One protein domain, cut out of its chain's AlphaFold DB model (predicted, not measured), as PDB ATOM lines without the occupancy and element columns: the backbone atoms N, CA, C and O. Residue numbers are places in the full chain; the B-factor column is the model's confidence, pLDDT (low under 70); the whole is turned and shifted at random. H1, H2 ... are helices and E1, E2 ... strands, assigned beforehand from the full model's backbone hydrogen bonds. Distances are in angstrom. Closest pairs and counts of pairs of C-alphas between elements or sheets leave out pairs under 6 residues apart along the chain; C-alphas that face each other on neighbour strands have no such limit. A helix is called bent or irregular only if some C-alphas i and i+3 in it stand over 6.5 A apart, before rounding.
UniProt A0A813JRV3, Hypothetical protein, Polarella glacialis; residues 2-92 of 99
ATOM      1  N   ASP A   2      41.268 -37.185  72.775       85.31
ATOM      2  CA  ASP A   2      42.635 -37.228  72.230       85.31
ATOM      3  C   ASP A   2      43.659 -37.890  73.156       85.31
ATOM      4  O   ASP A   2      44.498 -38.650  72.683       85.31
ATOM      5  N   GLY A   3      43.523 -37.727  74.477       92.06
ATOM      6  CA  GLY A   3      44.373 -38.434  75.440       92.06
ATOM      7  C   GLY A   3      44.282 -39.961  75.323       92.06
ATOM      8  O   GLY A   3      45.306 -40.640  75.353       92.06
ATOM      9  N   LEU A   4      43.080 -40.509  75.107       92.19
ATOM     10  CA  LEU A   4      42.897 -41.953  74.923       92.19
ATOM     11  C   LEU A   4      43.497 -42.429  73.595       92.19
ATOM     12  O   LEU A   4      44.133 -43.477  73.565       92.19
ATOM     13  N   LYS A   5      43.358 -41.653  72.512       95.38
ATOM     14  CA  LYS A   5      44.009 -41.969  71.230       95.38
ATOM     15  C   LYS A   5      45.529 -42.026  71.375       95.38
ATOM     16  O   LYS A   5      46.146 -42.960  70.874       95.38
ATOM     17  N   VAL A   6      46.126 -41.057  72.074       95.94
ATOM     18  CA  VAL A   6      47.572 -41.026  72.352       95.94
ATOM     19  C   VAL A   6      47.997 -42.262  73.142       95.94
ATOM     20  O   VAL A   6      48.940 -42.938  72.740       95.94
ATOM     21  N   GLN A   7      47.258 -42.607  74.199       95.00
ATOM     22  CA  GLN A   7      47.512 -43.810  74.996       95.00
ATOM     23  C   GLN A   7      47.357 -45.095  74.173       95.00
ATOM     24  O   GLN A   7      48.156 -46.006  74.309       95.00
ATOM     25  N   MET A   8      46.379 -45.193  73.271       96.38
ATOM     26  CA  MET A   8      46.233 -46.384  72.426       96.38
ATOM     27  C   MET A   8      47.341 -46.494  71.368       96.38
ATOM     28  O   MET A   8      47.788 -47.598  71.068       96.38
ATOM     29  N   LYS A   9      47.828 -45.372  70.823       96.69
ATOM     30  CA  LYS A   9      48.968 -45.364  69.891       96.69
ATOM     31  C   LYS A   9      50.266 -45.748  70.596       96.69
ATOM     32  O   LYS A   9      51.025 -46.561  70.076       96.69
ATOM     33  N   ASN A  10      50.508 -45.196  71.783       95.12
ATOM     34  CA  ASN A  10      51.716 -45.434  72.566       95.12
ATOM     35  C   ASN A  10      51.378 -45.625  74.059       95.12
ATOM     36  O   ASN A  10      51.472 -44.671  74.836       95.12
ATOM     37  N   PRO A  11      50.942 -46.831  74.460       92.12
ATOM     38  CA  PRO A  11      50.482 -47.077  75.818       92.12
ATOM     39  C   PRO A  11      51.647 -47.080  76.799       92.12
ATOM     40  O   PRO A  11      52.594 -47.850  76.652       92.12
ATOM     41  N   MET A  12      51.544 -46.245  77.833       90.44
ATOM     42  CA  MET A  12      52.519 -46.227  78.926       90.44
ATOM     43  C   MET A  12      52.349 -47.434  79.859       90.44
ATOM     44  O   MET A  12      53.329 -47.944  80.395       90.44
ATOM     45  N   PHE A  13      51.109 -47.908  80.023       91.81
ATOM     46  CA  PHE A  13      50.760 -49.058  80.852       91.81
ATOM     47  C   PHE A  13      49.930 -50.049  80.036       91.81
ATOM     48  O   PHE A  13      48.926 -49.675  79.428       91.81
ATOM     49  N   VAL A  14      50.369 -51.308  80.017       94.88
ATOM     50  CA  VAL A  14      49.719 -52.408  79.297       94.88
ATOM     51  C   VAL A  14      49.604 -53.603  80.233       94.88
ATOM     52  O   VAL A  14      50.594 -54.023  80.834       94.88
ATOM     53  N   THR A  15      48.409 -54.175  80.318       94.38
ATOM     54  CA  THR A  15      48.137 -55.369  81.122       94.38
ATOM     55  C   THR A  15      48.402 -56.634  80.295       94.38
ATOM     56  O   THR A  15      48.147 -56.683  79.090       94.38
ATOM     57  N   LYS A  16      48.946 -57.683  80.931       94.25
ATOM     58  CA  LYS A  16      49.204 -58.972  80.266       94.25
ATOM     59  C   LYS A  16      47.888 -59.675  79.906       94.25
ATOM     60  O   LYS A  16      46.949 -59.692  80.698       94.25
ATOM     61  N   GLY A  17      47.847 -60.317  78.741       92.81
ATOM     62  CA  GLY A  17      46.687 -61.072  78.251       92.81
ATOM     63  C   GLY A  17      47.091 -62.243  77.353       92.81
ATOM     64  O   GLY A  17      48.207 -62.741  77.445       92.81
ATOM     65  N   GLY A  18      46.197 -62.672  76.461       88.69
ATOM     66  CA  GLY A  18      46.498 -63.630  75.387       88.69
ATOM     67  C   GLY A  18      46.152 -65.097  75.660       88.69
ATOM     68  O   GLY A  18      46.154 -65.882  74.716       88.69
ATOM     69  N   VAL A  19      45.792 -65.468  76.894       85.88
ATOM     70  CA  VAL A  19      45.420 -66.855  77.251       85.88
ATOM     71  C   VAL A  19      43.925 -66.974  77.524       85.88
ATOM     72  O   VAL A  19      43.336 -66.064  78.098       85.88
ATOM     73  N   GLY A  20      43.306 -68.076  77.098       80.31
ATOM     74  CA  GLY A  20      41.870 -68.320  77.268       80.31
ATOM     75  C   GLY A  20      41.435 -68.514  78.728       80.31
ATOM     76  O   GLY A  20      42.251 -68.629  79.639       80.31
ATOM     77  N   TYR A  21      40.120 -68.575  78.952       72.38
ATOM     78  CA  TYR A  21      39.557 -68.846  80.279       72.38
ATOM     79  C   TYR A  21      39.984 -70.232  80.796       72.38
ATOM     80  O   TYR A  21      39.918 -71.209  80.052       72.38
ATOM     81  N   GLY A  22      40.399 -70.315  82.065       75.06
ATOM     82  CA  GLY A  22      40.847 -71.565  82.695       75.06
ATOM     83  C   GLY A  22      42.245 -72.038  82.274       75.06
ATOM     84  O   GLY A  22      42.633 -73.151  82.618       75.06
ATOM     85  N   VAL A  23      42.991 -71.213  81.533       84.44
ATOM     86  CA  VAL A  23      44.391 -71.470  81.167       84.44
ATOM     87  C   VAL A  23      45.322 -70.863  82.219       84.44
ATOM     88  O   VAL A  23      44.983 -69.862  82.849       84.44
ATOM     89  N   ASP A  24      46.499 -71.466  82.388       85.88
ATOM     90  CA  ASP A  24      47.564 -70.979  83.265       85.88
ATOM     91  C   ASP A  24      47.895 -69.497  82.995       85.88
ATOM     92  O   ASP A  24      48.255 -69.102  81.881       85.88
ATOM     93  N   GLU A  25      47.773 -68.666  84.033       84.62
ATOM     94  CA  GLU A  25      48.006 -67.226  83.945       84.62
ATOM     95  C   GLU A  25      49.463 -66.862  83.659       84.62
ATOM     96  O   GLU A  25      49.725 -65.780  83.127       84.62
ATOM     97  N   THR A  26      50.414 -67.749  83.968       88.75
ATOM     98  CA  THR A  26      51.844 -67.514  83.715       88.75
ATOM     99  C   THR A  26      52.161 -67.401  82.223       88.75
ATOM    100  O   THR A  26      53.151 -66.774  81.847       88.75
ATOM    101  N   LEU A  27      51.278 -67.926  81.370       89.75
ATOM    102  CA  LEU A  27      51.379 -67.860  79.915       89.75
ATOM    103  C   LEU A  27      50.871 -66.527  79.333       89.75
ATOM    104  O   LEU A  27      50.980 -66.307  78.126       89.75
ATOM    105  N   LYS A  28      50.317 -65.622  80.156       92.94
ATOM    106  CA  LYS A  28      49.903 -64.288  79.700       92.94
ATOM    107  C   LYS A  28      51.119 -63.462  79.282       92.94
ATOM    108  O   LYS A  28      52.102 -63.339  80.016       92.94
ATOM    109  N   VAL A  29      51.009 -62.793  78.139       95.38
ATOM    110  CA  VAL A  29      52.065 -61.945  77.573       95.38
ATOM    111  C   VAL A  29      51.603 -60.498  77.452       95.38
ATOM    112  O   VAL A  29      50.414 -60.218  77.279       95.38
ATOM    113  N   VAL A  30      52.553 -59.565  77.567       95.75
ATOM    114  CA  VAL A  30      52.288 -58.121  77.428       95.75
ATOM    115  C   VAL A  30      51.861 -57.789  75.998       95.75
ATOM    116  O   VAL A  30      50.929 -57.014  75.808       95.75
ATOM    117  N   ASP A  31      52.519 -58.401  75.016       96.44
ATOM    118  CA  ASP A  31      52.313 -58.188  73.588       96.44
ATOM    119  C   ASP A  31      52.369 -59.541  72.872       96.44
ATOM    120  O   ASP A  31      53.321 -60.299  73.063       96.44
ATOM    121  N   ASP A  32      51.347 -59.851  72.075       95.44
ATOM    122  CA  ASP A  32      51.279 -61.083  71.286       95.44
ATOM    123  C   ASP A  32      51.872 -60.919  69.873       95.44
ATOM    124  O   ASP A  32      51.801 -61.838  69.054       95.44
ATOM    125  N   GLY A  33      52.453 -59.751  69.578       96.31
ATOM    126  CA  GLY A  33      53.129 -59.437  68.322       96.31
ATOM    127  C   GLY A  33      52.183 -59.151  67.157       96.31
ATOM    128  O   GLY A  33      52.640 -58.925  66.037       96.31
ATOM    129  N   LYS A  34      50.861 -59.130  67.376       96.44
ATOM    130  CA  LYS A  34      49.875 -58.954  66.293       96.44
ATOM    131  C   LYS A  34      49.577 -57.490  65.958       96.44
ATOM    132  O   LYS A  34      48.823 -57.208  65.015       96.44
ATOM    133  N   GLY A  35      50.154 -56.556  66.719       96.94
ATOM    134  CA  GLY A  35      50.047 -55.111  66.491       96.94
ATOM    135  C   GLY A  35      48.656 -54.536  66.772       96.94
ATOM    136  O   GLY A  35      48.282 -53.515  66.191       96.94
ATOM    137  N   TRP A  36      47.869 -55.207  67.614       97.94
ATOM    138  CA  TRP A  36      46.573 -54.715  68.078       97.94
ATOM    139  C   TRP A  36      46.721 -54.006  69.419       97.94
ATOM    140  O   TRP A  36      47.570 -54.361  70.232       97.94
ATOM    141  N   VAL A  37      45.856 -53.029  69.660       98.00
ATOM    142  CA  VAL A  37      45.654 -52.425  70.973       98.00
ATOM    143  C   VAL A  37      44.178 -52.519  71.334       98.00
ATOM    144  O   VAL A  37      43.300 -52.181  70.535       98.00
ATOM    145  N   TRP A  38      43.907 -53.008  72.537       97.88
ATOM    146  CA  TRP A  38      42.567 -53.234  73.060       97.88
ATOM    147  C   TRP A  38      42.326 -52.313  74.244       97.88
ATOM    148  O   TRP A  38      43.192 -52.192  75.105       97.88
ATOM    149  N   LEU A  39      41.137 -51.721  74.314       96.81
ATOM    150  CA  LEU A  39      40.599 -51.141  75.540       96.81
ATOM    151  C   LEU A  39      39.587 -52.135  76.099       96.81
ATOM    152  O   LEU A  39      38.618 -52.460  75.406       96.81
ATOM    153  N   ALA A  40      39.787 -52.617  77.320       95.25
ATOM    154  CA  ALA A  40      38.867 -53.558  77.944       95.25
ATOM    155  C   ALA A  40      38.447 -53.100  79.339       95.25
ATOM    156  O   ALA A  40      39.210 -52.456  80.053       95.25
ATOM    157  N   ALA A  41      37.217 -53.449  79.697       93.19
ATOM    158  CA  ALA A  41      36.635 -53.222  81.005       93.19
ATOM    159  C   ALA A  41      36.589 -54.512  81.826       93.19
ATOM    160  O   ALA A  41      36.307 -55.597  81.305       93.19
ATOM    161  N   GLU A  42      36.784 -54.361  83.129       87.44
ATOM    162  CA  GLU A  42      36.625 -55.412  84.127       87.44
ATOM    163  C   GLU A  42      35.890 -54.864  85.349       87.44
ATOM    164  O   GLU A  42      36.134 -53.742  85.792       87.44
ATOM    165  N   MET A  43      34.989 -55.676  85.902       85.50
ATOM    166  CA  MET A  43      34.398 -55.410  87.205       85.50
ATOM    167  C   MET A  43      35.222 -56.122  88.270       85.50
ATOM    168  O   MET A  43      35.308 -57.349  88.268       85.50
ATOM    169  N   SER A  44      35.808 -55.353  89.180       77.12
ATOM    170  CA  SER A  44      36.524 -55.866  90.348       77.12
ATOM    171  C   SER A  44      35.785 -55.463  91.632       77.12
ATOM    172  O   SER A  44      34.916 -54.587  91.582       77.12
ATOM    173  N   PRO A  45      36.127 -56.023  92.807       79.88
ATOM    174  CA  PRO A  45      35.601 -55.532  94.084       79.88
ATOM    175  C   PRO A  45      35.828 -54.026  94.320       79.88
ATOM    176  O   PRO A  45      35.076 -53.413  95.068       79.88
ATOM    177  N   GLY A  46      36.835 -53.422  93.673       82.69
ATOM    178  CA  GLY A  46      37.114 -51.981  93.718       82.69
ATOM    179  C   GLY A  46      36.310 -51.137  92.719       82.69
ATOM    180  O   GLY A  46      36.550 -49.937  92.612       82.69
ATOM    181  N   GLY A  47      35.381 -51.745  91.977       83.94
ATOM    182  CA  GLY A  47      34.590 -51.099  90.934       83.94
ATOM    183  C   GLY A  47      35.093 -51.386  89.517       83.94
ATOM    184  O   GLY A  47      35.850 -52.335  89.275       83.94
ATOM    185  N   LEU A  48      34.621 -50.571  88.568       86.69
ATOM    186  CA  LEU A  48      34.974 -50.675  87.152       86.69
ATOM    187  C   LEU A  48      36.425 -50.237  86.930       86.69
ATOM    188  O   LEU A  48      36.767 -49.078  87.158       86.69
ATOM    189  N   ALA A  49      37.235 -51.140  86.387       89.06
ATOM    190  CA  ALA A  49      38.546 -50.828  85.840       89.06
ATOM    191  C   ALA A  49      38.487 -50.816  84.309       89.06
ATOM    192  O   ALA A  49      37.770 -51.610  83.692       89.06
ATOM    193  N   ILE A  50      39.255 -49.913  83.697       91.25
ATOM    194  CA  ILE A  50      39.484 -49.873  82.252       91.25
ATOM    195  C   ILE A  50      40.990 -49.931  82.023       91.25
ATOM    196  O   ILE A  50      41.738 -49.134  82.586       91.25
ATOM    197  N   GLU A  51      41.423 -50.859  81.179       93.75
ATOM    198  CA  GLU A  51      42.835 -51.160  80.958       93.75
ATOM    199  C   GLU A  51      43.145 -51.307  79.463       93.75
ATOM    200  O   GLU A  51      42.263 -51.614  78.647       93.75
ATOM    201  N   LEU A  52      44.416 -51.105  79.106       97.19
ATOM    202  CA  LEU A  52      44.933 -51.315  77.756       97.19
ATOM    203  C   LEU A  52      45.686 -52.643  77.654       97.19
ATOM    204  O   LEU A  52      46.437 -53.012  78.555       97.19
ATOM    205  N   PHE A  53      45.528 -53.330  76.526       97.56
ATOM    206  CA  PHE A  53      46.205 -54.596  76.236       97.56
ATOM    207  C   PHE A  53      46.801 -54.570  74.831       97.56
ATOM    208  O   PHE A  53      46.178 -54.035  73.913       97.56
ATOM    209  N   LYS A  54      47.963 -55.203  74.643       97.75
ATOM    210  CA  LYS A  54      48.489 -55.541  73.304       97.75
ATOM    211  C   LYS A  54      48.281 -57.011  72.928       97.75
ATOM    212  O   LYS A  54      48.463 -57.385  71.779       97.75
ATOM    213  N   SER A  55      47.811 -57.813  73.876       96.50
ATOM    214  CA  SER A  55      47.360 -59.194  73.682       96.50
ATOM    215  C   SER A  55      45.844 -59.277  73.855       96.50
ATOM    216  O   SER A  55      45.245 -58.418  74.499       96.50
ATOM    217  N   VAL A  56      45.204 -60.324  73.331       95.38
ATOM    218  CA  VAL A  56      43.742 -60.492  73.462       95.38
ATOM    219  C   VAL A  56      43.318 -60.521  74.950       95.38
ATOM    220  O   VAL A  56      43.817 -61.365  75.701       95.38
ATOM    221  N   PRO A  57      42.394 -59.649  75.402       93.88
ATOM    222  CA  PRO A  57      42.008 -59.525  76.811       93.88
ATOM    223  C   PRO A  57      40.931 -60.553  77.202       93.88
ATOM    224  O   PRO A  57      39.807 -60.203  77.564       93.88
ATOM    225  N   PHE A  58      41.248 -61.842  77.091       91.00
ATOM    226  CA  PHE A  58      40.328 -62.919  77.465       91.00
ATOM    227  C   PHE A  58      39.842 -62.791  78.914       91.00
ATOM    228  O   PHE A  58      40.585 -62.391  79.809       91.00
ATOM    229  N   GLY A  59      38.572 -63.135  79.137       86.06
ATOM    230  CA  GLY A  59      37.911 -63.000  80.439       86.06
ATOM    231  C   GLY A  59      37.479 -61.571  80.786       86.06
ATOM    232  O   GLY A  59      36.684 -61.396  81.705       86.06
ATOM    233  N   LYS A  60      37.920 -60.558  80.028       89.38
ATOM    234  CA  LYS A  60      37.520 -59.154  80.192       89.38
ATOM    235  C   LYS A  60      36.596 -58.714  79.059       89.38
ATOM    236  O   LYS A  60      36.479 -59.376  78.023       89.38
ATOM    237  N   ARG A  61      35.908 -57.585  79.238       92.19
ATOM    238  CA  ARG A  61      34.995 -57.052  78.222       92.19
ATOM    239  C   ARG A  61      35.719 -56.083  77.298       92.19
ATOM    240  O   ARG A  61      35.960 -54.943  77.675       92.19
ATOM    241  N   ALA A  62      36.019 -56.507  76.074       94.19
ATOM    242  CA  ALA A  62      36.552 -55.608  75.056       94.19
ATOM    243  C   ALA A  62      35.544 -54.488  74.728       94.19
ATOM    244  O   ALA A  62      34.383 -54.746  74.398       94.19
ATOM    245  N   LEU A  63      36.003 -53.243  74.832       95.62
ATOM    246  CA  LEU A  63      35.242 -52.041  74.497       95.62
ATOM    247  C   LEU A  63      35.624 -51.526  73.113       95.62
ATOM    248  O   LEU A  63      34.749 -51.229  72.307       95.62
ATOM    249  N   LEU A  64      36.931 -51.448  72.847       96.56
ATOM    250  CA  LEU A  64      37.511 -50.978  71.593       96.56
ATOM    251  C   LEU A  64      38.684 -51.878  71.201       96.56
ATOM    252  O   LEU A  64      39.398 -52.392  72.064       96.56
ATOM    253  N   VAL A  65      38.920 -52.007  69.898       97.12
ATOM    254  CA  VAL A  65      40.119 -52.636  69.342       97.12
ATOM    255  C   VAL A  65      40.556 -51.871  68.104       97.12
ATOM    256  O   VAL A  65      39.726 -51.536  67.264       97.12
ATOM    257  N   ALA A  66      41.849 -51.592  67.989       98.00
ATOM    258  CA  ALA A  66      42.421 -50.923  66.827       98.00
ATOM    259  C   ALA A  66      43.771 -51.535  66.458       98.00
ATOM    260  O   ALA A  66      44.485 -52.057  67.320       98.00
ATOM    261  N   LYS A  67      44.155 -51.426  65.181       97.56
ATOM    262  CA  LYS A  67      45.569 -51.547  64.828       97.56
ATOM    263  C   LYS A  67      46.306 -50.393  65.494       97.56
ATOM    264  O   LYS A  67      45.894 -49.246  65.365       97.56
ATOM    265  N   GLN A  68      47.394 -50.686  66.203       96.69
ATOM    266  CA  GLN A  68      48.145 -49.657  66.930       96.69
ATOM    267  C   GLN A  68      48.692 -48.572  65.984       96.69
ATOM    268  O   GLN A  68      48.775 -47.404  66.356       96.69
ATOM    269  N   SER A  69      49.000 -48.950  64.740       97.31
ATOM    270  CA  SER A  69      49.430 -48.041  63.676       97.31
ATOM    271  C   SER A  69      48.308 -47.181  63.085       97.31
ATOM    272  O   SER A  69      48.619 -46.244  62.360       97.31
ATOM    273  N   ASP A  70      47.034 -47.482  63.360       97.25
ATOM    274  CA  ASP A  70      45.882 -46.772  62.787       97.25
ATOM    275  C   ASP A  70      44.716 -46.640  63.784       97.25
ATOM    276  O   ASP A  70      43.590 -47.108  63.601       97.25
ATOM    277  N   VAL A  71      45.015 -46.022  64.926       97.31
ATOM    278  CA  VAL A  71      44.020 -45.763  65.974       97.31
ATOM    279  C   VAL A  71      43.001 -44.710  65.531       97.31
ATOM    280  O   VAL A  71      41.841 -44.770  65.939       97.31
ATOM    281  N   ASP A  72      43.407 -43.740  64.710       96.88
ATOM    282  CA  ASP A  72      42.519 -42.650  64.297       96.88
ATOM    283  C   ASP A  72      41.366 -43.155  63.433       96.88
ATOM    284  O   ASP A  72      40.225 -42.733  63.655       96.88
ATOM    285  N   GLU A  73      41.630 -44.098  62.519       96.50
ATOM    286  CA  GLU A  73      40.585 -44.717  61.707       96.50
ATOM    287  C   GLU A  73      39.516 -45.366  62.594       96.50
ATOM    288  O   GLU A  73      38.323 -45.098  62.415       96.50
ATOM    289  N   MET A  74      39.920 -46.147  63.604       95.88
ATOM    290  CA  MET A  74      38.977 -46.791  64.523       95.88
ATOM    291  C   MET A  74      38.068 -45.766  65.208       95.88
ATOM    292  O   MET A  74      36.848 -45.909  65.165       95.88
ATOM    293  N   PHE A  75      38.627 -44.690  65.768       96.00
ATOM    294  CA  PHE A  75      37.826 -43.656  66.434       96.00
ATOM    295  C   PHE A  75      36.890 -42.904  65.479       96.00
ATOM    296  O   PHE A  75      35.857 -42.405  65.924       96.00
ATOM    297  N   SER A  76      37.237 -42.806  64.194       96.38
ATOM    298  CA  SER A  76      36.386 -42.165  63.185       96.38
ATOM    299  C   SER A  76      35.192 -43.029  62.756       96.38
ATOM    300  O   SER A  76      34.178 -42.489  62.323       96.38
ATOM    301  N   LYS A  77      35.300 -44.359  62.893       96.38
ATOM    302  CA  LYS A  77      34.311 -45.330  62.389       96.38
ATOM    303  C   LYS A  77      33.563 -46.093  63.478       96.38
ATOM    304  O   LYS A  77      32.582 -46.772  63.179       96.38
ATOM    305  N   VAL A  78      34.031 -46.045  64.723       95.94
ATOM    306  CA  VAL A  78      33.468 -46.860  65.799       95.94
ATOM    307  C   VAL A  78      32.010 -46.507  66.083       95.94
ATOM    308  O   VAL A  78      31.609 -45.344  66.148       95.94
ATOM    309  N   ASN A  79      31.208 -47.542  66.325       96.06
ATOM    310  CA  ASN A  79      29.869 -47.379  66.859       96.06
ATOM    311  C   ASN A  79      29.932 -47.182  68.383       96.06
ATOM    312  O   ASN A  79      30.028 -48.143  69.152       96.06
ATOM    313  N   TRP A  80      29.846 -45.926  68.817       93.81
ATOM    314  CA  TRP A  80      29.903 -45.558  70.234       93.81
ATOM    315  C   TRP A  80      28.750 -46.122  71.071       93.81
ATOM    316  O   TRP A  80      28.954 -46.405  72.249       93.81
ATOM    317  N   ALA A  81      27.575 -46.357  70.479       94.75
ATOM    318  CA  ALA A  81      26.455 -46.968  71.192       94.75
ATOM    319  C   ALA A  81      26.756 -48.427  71.569       94.75
ATOM    320  O   ALA A  81      26.422 -48.869  72.665       94.75
ATOM    321  N   VAL A  82      27.454 -49.167  70.700       93.19
ATOM    322  CA  VAL A  82      27.892 -50.540  71.002       93.19
ATOM    323  C   VAL A  82      28.976 -50.543  72.080       93.19
ATOM    324  O   VAL A  82      28.905 -51.347  73.010       93.19
ATOM    325  N   ALA A  83      29.952 -49.635  71.988       92.44
ATOM    326  CA  ALA A  83      30.999 -49.510  73.002       92.44
ATOM    327  C   ALA A  83      30.403 -49.195  74.389       92.44
ATOM    328  O   ALA A  83      30.760 -49.844  75.372       92.44
ATOM    329  N   LEU A  84      29.439 -48.269  74.455       90.31
ATOM    330  CA  LEU A  84      28.721 -47.938  75.687       90.31
ATOM    331  C   LEU A  84      27.883 -49.118  76.201       90.31
ATOM    332  O   LEU A  84      27.986 -49.478  77.371       90.31
ATOM    333  N   GLY A  85      27.135 -49.793  75.327       90.19
ATOM    334  CA  GLY A  85      26.366 -50.979  75.708       90.19
ATOM    335  C   GLY A  85      27.242 -52.119  76.247       90.19
ATOM    336  O   GLY A  85      26.805 -52.905  77.087       90.19
ATOM    337  N   ASN A  86      28.504 -52.217  75.815       89.12
ATOM    338  CA  ASN A  86      29.458 -53.169  76.388       89.12
ATOM    339  C   ASN A  86      29.905 -52.778  77.803       89.12
ATOM    340  O   ASN A  86      30.111 -53.671  78.625       89.12
ATOM    341  N   ILE A  87      30.008 -51.484  78.114       88.12
ATOM    342  CA  ILE A  87      30.245 -51.004  79.483       88.12
ATOM    343  C   ILE A  87      29.055 -51.382  80.375       88.12
ATOM    344  O   ILE A  87      29.247 -52.002  81.418       88.12
ATOM    345  N   GLU A  88      27.825 -51.116  79.934       87.12
ATOM    346  CA  GLU A  88      26.604 -51.438  80.693       87.12
ATOM    347  C   GLU A  88      26.476 -52.931  81.013       87.12
ATOM    348  O   GLU A  88      26.150 -53.318  82.135       87.12
ATOM    349  N   LYS A  89      26.810 -53.803  80.058       84.19
ATOM    350  CA  LYS A  89      26.848 -55.257  80.293       84.19
ATOM    351  C   LYS A  89      27.877 -55.656  81.350       84.19
ATOM    352  O   LYS A  89      27.687 -56.654  82.040       84.19
ATOM    353  N   THR A  90      28.976 -54.913  81.486       82.50
ATOM    354  CA  THR A  90      29.971 -55.140  82.552       82.50
ATOM    355  C   THR A  90      29.413 -54.811  83.930       82.50
ATOM    356  O   THR A  90      29.784 -55.466  84.898       82.50
ATOM    357  N   PHE A  91      28.445 -53.901  84.016       77.06
ATOM    358  CA  PHE A  91      27.704 -53.609  85.243       77.06
ATOM    359  C   PHE A  91      26.601 -54.629  85.578       77.06
ATOM    360  O   PHE A  91      25.859 -54.437  86.536       77.06
ATOM    361  N   GLY A  92      26.490 -55.725  84.818       74.69
ATOM    362  CA  GLY A  92      25.405 -56.698  84.963       74.69
ATOM    363  C   GLY A  92      24.143 -56.330  84.173       74.69
ATOM    364  O   GLY A  92      23.134 -57.025  84.263       74.69
TER     365      GLY A  92
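What this domain is: This is residues 2 to 92 of the 99 residues of the protein "Hypothetical protein" of Polarella glacialis (UniProt A0A813JRV3). Three antiparallel strands form a small sheet, and three helices cover one face of it: H3 runs along E1 and E3, H2 crosses E3, and H1 lies slantwise over E1. From H1 a long loop, residues 10 to 35, swings away from the helices before it returns to the sheet at E1. The printed part has 91 residues, with three named helices and three named strands in the order H1, E1, E2, E3, H2, H3; the sheet's order is E2, E1, E3, and the class is mixed, helices and strands. It is compact, with a radius of gyration of the C-alphas of 13.0 A, and spans 36 by 32 by 19 A.

How they stand to each other: Start at the inner strand E1, residues 36 to 44. On one side of it look for the edge strand E2, residues 47 to 53, antiparallel at 162 degrees; the two are a hairpin, with N 40 and O 51 within hydrogen-bond range at 3.0 A. On the other side is the edge strand E3, residues 61 to 67, antiparallel at 166 degrees, with N 39 and O 64 at 2.9 A. Two layers, helices on one face of a sheet, are made by H1, residues 2 to 9, H2, residues 68 to 77, and H3, residues 80 to 90. H3 is over E1 and E3 at a height over the sheet of 8.7 A; its closest C-alphas to E3 are those of Ala 83 and Leu 63, 5.2 A apart. H2 runs across the strands, at 67 degrees to E3 on the local plane. H1 runs slantwise to the strands, at 47 degrees to E1 on the local plane, and its line rises 39 degrees, only just short of standing up from the sheet. H1 and H2 touch, closest at C-alphas 9 and 68, 5.3 A, at a steep tilt of 42 degrees, opposite ways; H1 and H3 are apart. Each O i to N i+4 pair is within hydrogen-bond range in H1 and H3, but 3 of 6 in H2, which is irregular: its C-alphas 69 and 72 are 8.8 A apart.

Where its parts are: Find C-alpha 36 at (46.573, -54.715, 68.078); from there E1 runs 24.5 A to C-alpha 44 at (36.524, -55.866, 90.348). E2 covers 19.1 A and E3 17.9 A. H1 covers 10.6 A, H2 15.2 A, and H3 15.6 A, ending at C-alpha 90, (29.971, -55.140, 82.552).

The domain as a whole: The two C-alphas farthest apart are those of Asp 24 and Ser 76, 36.9 A. The printed part has no cut, and its long link is H1 to E1, 26 residues. Mean pLDDT of the printed part is 91.7, and no printed residue is under 70.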